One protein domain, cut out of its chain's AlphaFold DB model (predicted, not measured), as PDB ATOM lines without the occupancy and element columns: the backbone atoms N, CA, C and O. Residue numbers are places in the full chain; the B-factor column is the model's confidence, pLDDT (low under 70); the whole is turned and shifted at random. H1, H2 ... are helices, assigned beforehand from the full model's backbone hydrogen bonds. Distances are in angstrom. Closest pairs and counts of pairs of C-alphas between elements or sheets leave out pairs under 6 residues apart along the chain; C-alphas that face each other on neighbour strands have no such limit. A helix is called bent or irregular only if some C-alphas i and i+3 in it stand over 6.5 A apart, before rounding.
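What this domain is: This is residues 5 to 62 of the 77 residues of the protein "Zinc finger, CCHC-type, retrotransposon Gag domain protein" of Tanacetum cinerariifolium (UniProt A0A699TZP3). A long bent helix, H1, makes most of the long axis, and after it a long loop turns back and brings a short second helix, H2, beside the later arm of H1, like a hook with a long shank. Residues 5 to 24 of H1 stick out at one end, and residues 39 to 44 of the loop stick out at the other. The printed part has 58 residues with two named helices, H1 then H2, and no named strand; the class is all helix. It is extended, with a radius of gyration of the C-alphas of 17.0 A, and a rod in outline, spanning 59 by 18 by 15 A.

How they stand to each other: H1, residues 5 to 33, was assigned as one helix by its hydrogen bonds but is bent: C-alphas 20 and 23 are 6.5 A apart. Its arms are H1a, residues 5 to 20, and H1b, residues 23 to 33. Their lines stand at 36 degrees, only just a steep tilt. H2, residues 51 to 61, and H1b are near each other, with 8 pairs of C-alphas within 10 A and the closest at 8.3 A. H1a and H2 are apart. In H1a, H1b and H2 every O i to N i+4 pair is within hydrogen-bond range.

Where its parts are: H1a begins at C-alpha 5, (-28.499, -6.817, 0.734), and measures 22.8 A. H1b measures 15.2 A and ends at C-alpha 33, (-37.250, -32.031, -30.708). H2, also 15.2 A, ends at C-alpha 61, (-42.963, -35.195, -14.926).

The domain as a whole: The C-alphas of Arg 5 and Gly 43, the two farthest apart, are 59.3 A apart. The printed part has no cut. The link from H1 to H2, 17 residues, is long. Mean pLDDT of the printed part is 73.8; residues 34 to 49 and 61 to 62 are under 70.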
ATOM      1  N   ARG A   5     -29.321  -5.606   0.549       74.00
ATOM      2  CA  ARG A   5     -28.499  -6.817   0.734       74.00
ATOM      3  C   ARG A   5     -29.304  -8.095   0.483       74.00
ATOM      4  O   ARG A   5     -28.834  -8.971  -0.220       74.00
ATOM      5  N   THR A   6     -30.526  -8.180   1.002       77.75
ATOM      6  CA  THR A   6     -31.397  -9.353   0.812       77.75
ATOM      7  C   THR A   6     -31.846  -9.514  -0.641       77.75
ATOM      8  O   THR A   6     -31.935 -10.637  -1.123       77.75
ATOM      9  N   ASP A   7     -32.092  -8.410  -1.349       83.31
ATOM     10  CA  ASP A   7     -32.442  -8.430  -2.773       83.31
ATOM     11  C   ASP A   7     -31.266  -8.907  -3.643       83.31
ATOM     12  O   ASP A   7     -31.455  -9.732  -4.532       83.31
ATOM     13  N   VAL A   8     -30.038  -8.482  -3.318       86.31
ATOM     14  CA  VAL A   8     -28.810  -8.943  -3.993       86.31
ATOM     15  C   VAL A   8     -28.575 -10.440  -3.779       86.31
ATOM     16  O   VAL A   8     -28.287 -11.148  -4.741       86.31
ATOM     17  N   GLU A   9     -28.750 -10.938  -2.554       89.06
ATOM     18  CA  GLU A   9     -28.605 -12.369  -2.248       89.06
ATOM     19  C   GLU A   9     -29.678 -13.210  -2.958       89.06
ATOM     20  O   GLU A   9     -29.382 -14.260  -3.531       89.06
ATOM     21  N   LEU A  10     -30.926 -12.725  -2.986       88.75
ATOM     22  CA  LEU A  10     -32.013 -13.376  -3.716       88.75
ATOM     23  C   LEU A  10     -31.737 -13.399  -5.223       88.75
ATOM     24  O   LEU A  10     -31.896 -14.439  -5.863       88.75
ATOM     25  N   ALA A  11     -31.293 -12.277  -5.792       89.31
ATOM     26  CA  ALA A  11     -30.925 -12.193  -7.196       89.31
ATOM     27  C   ALA A  11     -29.776 -13.156  -7.524       89.31
ATOM     28  O   ALA A  11     -29.854 -13.873  -8.520       89.31
ATOM     29  N   ALA A  12     -28.752 -13.248  -6.672       88.56
ATOM     30  CA  ALA A  12     -27.651 -14.193  -6.841       88.56
ATOM     31  C   ALA A  12     -28.134 -15.652  -6.798       88.56
ATOM     32  O   ALA A  12     -27.776 -16.444  -7.668       88.56
ATOM     33  N   ALA A  13     -29.002 -16.006  -5.845       87.06
ATOM     34  CA  ALA A  13     -29.573 -17.348  -5.743       87.06
ATOM     35  C   ALA A  13     -30.413 -17.721  -6.978       87.06
ATOM     36  O   ALA A  13     -30.257 -18.814  -7.528       87.06
ATOM     37  N   VAL A  14     -31.258 -16.802  -7.463       87.31
ATOM     38  CA  VAL A  14     -32.055 -17.003  -8.684       87.31
ATOM     39  C   VAL A  14     -31.153 -17.143  -9.907       87.31
ATOM     40  O   VAL A  14     -31.361 -18.044 -10.718       87.31
ATOM     41  N   GLN A  15     -30.121 -16.308 -10.032       89.00
ATOM     42  CA  GLN A  15     -29.169 -16.374 -11.139       89.00
ATOM     43  C   GLN A  15     -28.394 -17.699 -11.138       89.00
ATOM     44  O   GLN A  15     -28.299 -18.339 -12.183       89.00
ATOM     45  N   ASN A  16     -27.912 -18.159  -9.980       84.12
ATOM     46  CA  ASN A  16     -27.223 -19.447  -9.833       84.12
ATOM     47  C   ASN A  16     -28.138 -20.634 -10.172       84.12
ATOM     48  O   ASN A  16     -27.734 -21.565 -10.878       84.12
ATOM     49  N   ALA A  17     -29.399 -20.584  -9.730       84.00
ATOM     50  CA  ALA A  17     -30.395 -21.582 -10.097       84.00
ATOM     51  C   ALA A  17     -30.629 -21.577 -11.617       84.00
ATOM     52  O   ALA A  17     -30.506 -22.612 -12.264       84.00
ATOM     53  N   LEU A  18     -30.878 -20.417 -12.231       86.75
ATOM     54  CA  LEU A  18     -31.105 -20.318 -13.676       86.75
ATOM     55  C   LEU A  18     -29.899 -20.791 -14.496       86.75
ATOM     56  O   LEU A  18     -30.082 -21.528 -15.465       86.75
ATOM     57  N   GLN A  19     -28.676 -20.444 -14.095       84.69
ATOM     58  CA  GLN A  19     -27.452 -20.917 -14.749       84.69
ATOM     59  C   GLN A  19     -27.332 -22.447 -14.737       84.69
ATOM     60  O   GLN A  19     -26.839 -23.028 -15.702       84.69
ATOM     61  N   THR A  20     -27.834 -23.100 -13.689       82.12
ATOM     62  CA  THR A  20     -27.819 -24.564 -13.556       82.12
ATOM     63  C   THR A  20     -28.960 -25.235 -14.326       82.12
ATOM     64  O   THR A  20     -28.809 -26.347 -14.839       82.12
ATOM     65  N   LEU A  21     -30.116 -24.575 -14.427       82.94
ATOM     66  CA  LEU A  21     -31.335 -25.162 -14.989       82.94
ATOM     67  C   LEU A  21     -31.461 -24.947 -16.503       82.94
ATOM     68  O   LEU A  21     -31.905 -25.847 -17.216       82.94
ATOM     69  N   LEU A  22     -31.023 -23.798 -17.026       85.25
ATOM     70  CA  LEU A  22     -31.116 -23.477 -18.455       85.25
ATOM     71  C   LEU A  22     -30.391 -24.489 -19.369       85.25
ATOM     72  O   LEU A  22     -30.983 -24.889 -20.377       85.25
ATOM     73  N   PRO A  23     -29.164 -24.961 -19.059       85.12
ATOM     74  CA  PRO A  23     -28.503 -25.981 -19.870       85.12
ATOM     75  C   PRO A  23     -29.274 -27.306 -19.900       85.12
ATOM     76  O   PRO A  23     -29.346 -27.941 -20.950       85.12
ATOM     77  N   GLN A  24     -29.890 -27.699 -18.781       79.94
ATOM     78  CA  GLN A  24     -30.651 -28.947 -18.673       79.94
ATOM     79  C   GLN A  24     -31.942 -28.891 -19.487       79.94
ATOM     80  O   GLN A  24     -32.207 -29.796 -20.274       79.94
ATOM     81  N   ILE A  25     -32.684 -27.781 -19.389       81.38
ATOM     82  CA  ILE A  25     -33.876 -27.529 -20.214       81.38
ATOM     83  C   ILE A  25     -33.506 -27.568 -21.701       81.38
ATOM     84  O   ILE A  25     -34.219 -28.158 -22.509       81.38
ATOM     85  N   ARG A  26     -32.363 -26.978 -22.078       83.44
ATOM     86  CA  ARG A  26     -31.887 -26.984 -23.467       83.44
ATOM     87  C   ARG A  26     -31.588 -28.394 -23.975       83.44
ATOM     88  O   ARG A  26     -31.866 -28.667 -25.140       83.44
ATOM     89  N   VAL A  27     -31.010 -29.262 -23.144       81.00
ATOM     90  CA  VAL A  27     -30.774 -30.672 -23.495       81.00
ATOM     91  C   VAL A  27     -32.103 -31.410 -23.630       81.00
ATOM     92  O   VAL A  27     -32.316 -32.048 -24.647       81.00
ATOM     93  N   GLU A  28     -33.033 -31.247 -22.691       79.00
ATOM     94  CA  GLU A  28     -34.341 -31.921 -22.716       79.00
ATOM     95  C   GLU A  28     -35.184 -31.530 -23.945       79.00
ATOM     96  O   GLU A  28     -35.766 -32.387 -24.607       79.00
ATOM     97  N   ILE A  29     -35.169 -30.247 -24.328       77.50
ATOM     98  CA  ILE A  29     -35.786 -29.773 -25.575       77.50
ATOM     99  C   ILE A  29     -35.055 -30.349 -26.796       77.50
ATOM    100  O   ILE A  29     -35.690 -30.735 -27.771       77.50
ATOM    101  N   ARG A  30     -33.719 -30.423 -26.788       77.38
ATOM    102  CA  ARG A  30     -32.974 -31.022 -27.908       77.38
ATOM    103  C   ARG A  30     -33.256 -32.511 -28.053       77.38
ATOM    104  O   ARG A  30     -33.454 -32.963 -29.168       77.38
ATOM    105  N   GLU A  31     -33.331 -33.264 -26.972       75.75
ATOM    106  CA  GLU A  31     -33.646 -34.688 -27.054       75.75
ATOM    107  C   GLU A  31     -35.079 -34.924 -27.552       75.75
ATOM    108  O   GLU A  31     -35.295 -35.816 -28.366       75.75
ATOM    109  N   GLU A  32     -36.052 -34.102 -27.142       74.50
ATOM    110  CA  GLU A  32     -37.451 -34.291 -27.560       74.50
ATOM    111  C   GLU A  32     -37.762 -33.714 -28.959       74.50
ATOM    112  O   GLU A  32     -38.671 -34.200 -29.632       74.50
ATOM    113  N   PHE A  33     -37.005 -32.710 -29.425       71.44
ATOM    114  CA  PHE A  33     -37.250 -32.031 -30.708       71.44
ATOM    115  C   PHE A  33     -36.141 -32.199 -31.770       71.44
ATOM    116  O   PHE A  33     -36.458 -32.158 -32.959       71.44
ATOM    117  N   CYS A  34     -34.856 -32.351 -31.409       67.00
ATOM    118  CA  CYS A  34     -33.762 -32.615 -32.370       67.00
ATOM    119  C   CYS A  34     -33.620 -34.099 -32.695       67.00
ATOM    120  O   CYS A  34     -33.324 -34.428 -33.845       67.00
ATOM    121  N   THR A  35     -33.853 -34.991 -31.730       55.59
ATOM    122  CA  THR A  35     -34.083 -36.399 -32.044       55.59
ATOM    123  C   THR A  35     -35.493 -36.457 -32.591       55.59
ATOM    124  O   THR A  35     -36.453 -36.656 -31.854       55.59
ATOM    125  N   GLY A  36     -35.638 -36.196 -33.891       54.97
ATOM    126  CA  GLY A  36     -36.838 -36.580 -34.608       54.97
ATOM    127  C   GLY A  36     -37.070 -38.040 -34.271       54.97
ATOM    128  O   GLY A  36     -36.370 -38.913 -34.783       54.97
ATOM    129  N   SER A  37     -37.995 -38.299 -33.342       52.75
ATOM    130  CA  SER A  37     -38.556 -39.621 -33.188       52.75
ATOM    131  C   SER A  37     -38.958 -39.982 -34.606       52.75
ATOM    132  O   SER A  37     -39.571 -39.214 -35.329       52.75
ATOM    133  N   GLY A  38     -38.382 -41.046 -35.090       50.41
ATOM    134  CA  GLY A  38     -38.494 -41.524 -36.439       50.41
ATOM    135  C   GLY A  38     -38.186 -42.971 -36.187       50.41
ATOM    136  O   GLY A  38     -37.023 -43.287 -35.932       50.41
ATOM    137  N   PRO A  39     -39.205 -43.834 -36.080       46.84
ATOM    138  CA  PRO A  39     -38.946 -45.237 -35.892       46.84
ATOM    139  C   PRO A  39     -38.125 -45.670 -37.101       46.84
ATOM    140  O   PRO A  39     -38.631 -45.683 -38.225       46.84
ATOM    141  N   SER A  40     -36.856 -46.011 -36.881       60.12
ATOM    142  CA  SER A  40     -36.109 -46.856 -37.803       60.12
ATOM    143  C   SER A  40     -36.933 -48.134 -37.980       60.12
ATOM    144  O   SER A  40     -36.881 -49.025 -37.141       60.12
ATOM    145  N   GLY A  41     -37.777 -48.178 -39.015       50.97
ATOM    146  CA  GLY A  41     -38.580 -49.347 -39.378       50.97
ATOM    147  C   GLY A  41     -40.077 -49.134 -39.642       50.97
ATOM    148  O   GLY A  41     -40.700 -50.056 -40.152       50.97
ATOM    149  N   SER A  42     -40.675 -47.969 -39.368       55.78
ATOM    150  CA  SER A  42     -42.073 -47.703 -39.760       55.78
ATOM    151  C   SER A  42     -42.179 -46.304 -40.347       55.78
ATOM    152  O   SER A  42     -41.924 -45.323 -39.656       55.78
ATOM    153  N   GLY A  43     -42.483 -46.227 -41.644       47.47
ATOM    154  CA  GLY A  43     -42.457 -45.020 -42.478       47.47
ATOM    155  C   GLY A  43     -43.532 -43.979 -42.152       47.47
ATOM    156  O   GLY A  43     -44.268 -43.559 -43.037       47.47
ATOM    157  N   GLY A  44     -43.622 -43.554 -40.895       50.16
ATOM    158  CA  GLY A  44     -44.427 -42.429 -40.449       50.16
ATOM    159  C   GLY A  44     -43.598 -41.560 -39.515       50.16
ATOM    160  O   GLY A  44     -43.203 -42.008 -38.441       50.16
ATOM    161  N   ASN A  45     -43.341 -40.314 -39.918       51.91
ATOM    162  CA  ASN A  45     -42.862 -39.300 -38.983       51.91
ATOM    163  C   ASN A  45     -43.888 -39.218 -37.838       51.91
ATOM    164  O   ASN A  45     -45.070 -38.994 -38.122       51.91
ATOM    165  N   PRO A  46     -43.503 -39.422 -36.568       55.16
ATOM    166  CA  PRO A  46     -44.390 -39.154 -35.460       55.16
ATOM    167  C   PRO A  46     -44.803 -37.687 -35.533       55.16
ATOM    168  O   PRO A  46     -44.008 -36.834 -35.946       55.16
ATOM    169  N   PRO A  47     -46.062 -37.391 -35.180       59.19
ATOM    170  CA  PRO A  47     -46.547 -36.026 -35.195       59.19
ATOM    171  C   PRO A  47     -45.589 -35.174 -34.357       59.19
ATOM    172  O   PRO A  47     -45.243 -35.596 -33.248       59.19
ATOM    173  N   PRO A  48     -45.138 -34.015 -34.871       62.44
ATOM    174  CA  PRO A  48     -44.303 -33.107 -34.106       62.44
ATOM    175  C   PRO A  48     -44.949 -32.907 -32.739       62.44
ATOM    176  O   PRO A  48     -46.110 -32.489 -32.666       62.44
ATOM    177  N   VAL A  49     -44.239 -33.246 -31.659       65.62
ATOM    178  CA  VAL A  49     -44.697 -32.863 -30.326       65.62
ATOM    179  C   VAL A  49     -44.808 -31.348 -30.362       65.62
ATOM    180  O   VAL A  49     -43.845 -30.628 -30.596       65.62
ATOM    181  N   THR A  50     -46.025 -30.854 -30.235       74.81
ATOM    182  CA  THR A  50     -46.281 -29.423 -30.206       74.81
ATOM    183  C   THR A  50     -45.821 -28.878 -28.857       74.81
ATOM    184  O   THR A  50     -45.892 -29.569 -27.837       74.81
ATOM    185  N   ILE A  51     -45.380 -27.618 -28.826       75.31
ATOM    186  CA  ILE A  51     -44.858 -26.963 -27.612       75.31
ATOM    187  C   ILE A  51     -45.829 -27.109 -26.425       75.31
ATOM    188  O   ILE A  51     -45.392 -27.314 -25.296       75.31
ATOM    189  N   HIS A  52     -47.146 -27.081 -26.673       77.31
ATOM    190  CA  HIS A  52     -48.153 -27.250 -25.623       77.31
ATOM    191  C   HIS A  52     -48.131 -28.650 -24.985       77.31
ATOM    192  O   HIS A  52     -48.252 -28.768 -23.768       77.31
ATOM    193  N   THR A  53     -47.936 -29.708 -25.779       80.44
ATOM    194  CA  THR A  53     -47.878 -31.090 -25.279       80.44
ATOM    195  C   THR A  53     -46.578 -31.333 -24.509       80.44
ATOM    196  O   THR A  53     -46.597 -31.978 -23.461       80.44
ATOM    197  N   TRP A  54     -45.463 -30.768 -24.985       80.00
ATOM    198  CA  TRP A  54     -44.184 -30.802 -24.269       80.00
ATOM    199  C   TRP A  54     -44.280 -30.096 -22.910       80.00
ATOM    200  O   TRP A  54     -43.929 -30.679 -21.888       80.00
ATOM    201  N   LEU A  55     -44.840 -28.879 -22.865       79.88
ATOM    202  CA  LEU A  55     -45.017 -28.118 -21.622       79.88
ATOM    203  C   LEU A  55     -45.902 -28.847 -20.604       79.88
ATOM    204  O   LEU A  55     -45.612 -28.813 -19.406       79.88
ATOM    205  N   GLU A  56     -46.966 -29.519 -21.051       82.94
ATOM    206  CA  GLU A  56     -47.808 -30.319 -20.158       82.94
ATOM    207  C   GLU A  56     -47.019 -31.488 -19.540       82.94
ATOM    208  O   GLU A  56     -47.107 -31.736 -18.334       82.94
ATOM    209  N   ARG A  57     -46.204 -32.182 -20.346       77.31
ATOM    210  CA  ARG A  57     -45.353 -33.292 -19.891       77.31
ATOM    211  C   ARG A  57     -44.237 -32.824 -18.966       77.31
ATOM    212  O   ARG A  57     -44.028 -33.453 -17.934       77.31
ATOM    213  N   PHE A  58     -43.566 -31.724 -19.294       77.56
ATOM    214  CA  PHE A  58     -42.515 -31.121 -18.474       77.56
ATOM    215  C   PHE A  58     -43.035 -30.769 -17.072       77.56
ATOM    216  O   PHE A  58     -42.431 -31.140 -16.066       77.56
ATOM    217  N   ASN A  59     -44.217 -30.145 -16.989       77.50
ATOM    218  CA  ASN A  59     -44.852 -29.823 -15.708       77.50
ATOM    219  C   ASN A  59     -45.270 -31.073 -14.918       77.50
ATOM    220  O   ASN A  59     -45.064 -31.132 -13.707       77.50
ATOM    221  N   LYS A  60     -45.847 -32.081 -15.586       80.50
ATOM    222  CA  LYS A  60     -46.292 -33.325 -14.931       80.50
ATOM    223  C   LYS A  60     -45.134 -34.190 -14.447       80.50
ATOM    224  O   LYS A  60     -45.241 -34.809 -13.394       80.50
ATOM    225  N   GLN A  61     -44.049 -34.265 -15.216       68.81
ATOM    226  CA  GLN A  61     -42.963 -35.195 -14.926       68.81
ATOM    227  C   GLN A  61     -42.012 -34.699 -13.847       68.81
ATOM    228  O   GLN A  61     -41.279 -35.545 -13.348       68.81
ATOM    229  N   LYS A  62     -42.064 -33.402 -13.480       65.81
ATOM    230  CA  LYS A  62     -41.034 -32.687 -12.708       65.81
ATOM    231  C   LYS A  62     -39.657 -33.060 -13.251       65.81
ATOM    232  O   LYS A  62     -39.155 -34.120 -12.891       65.81
TER     233      LYS A  62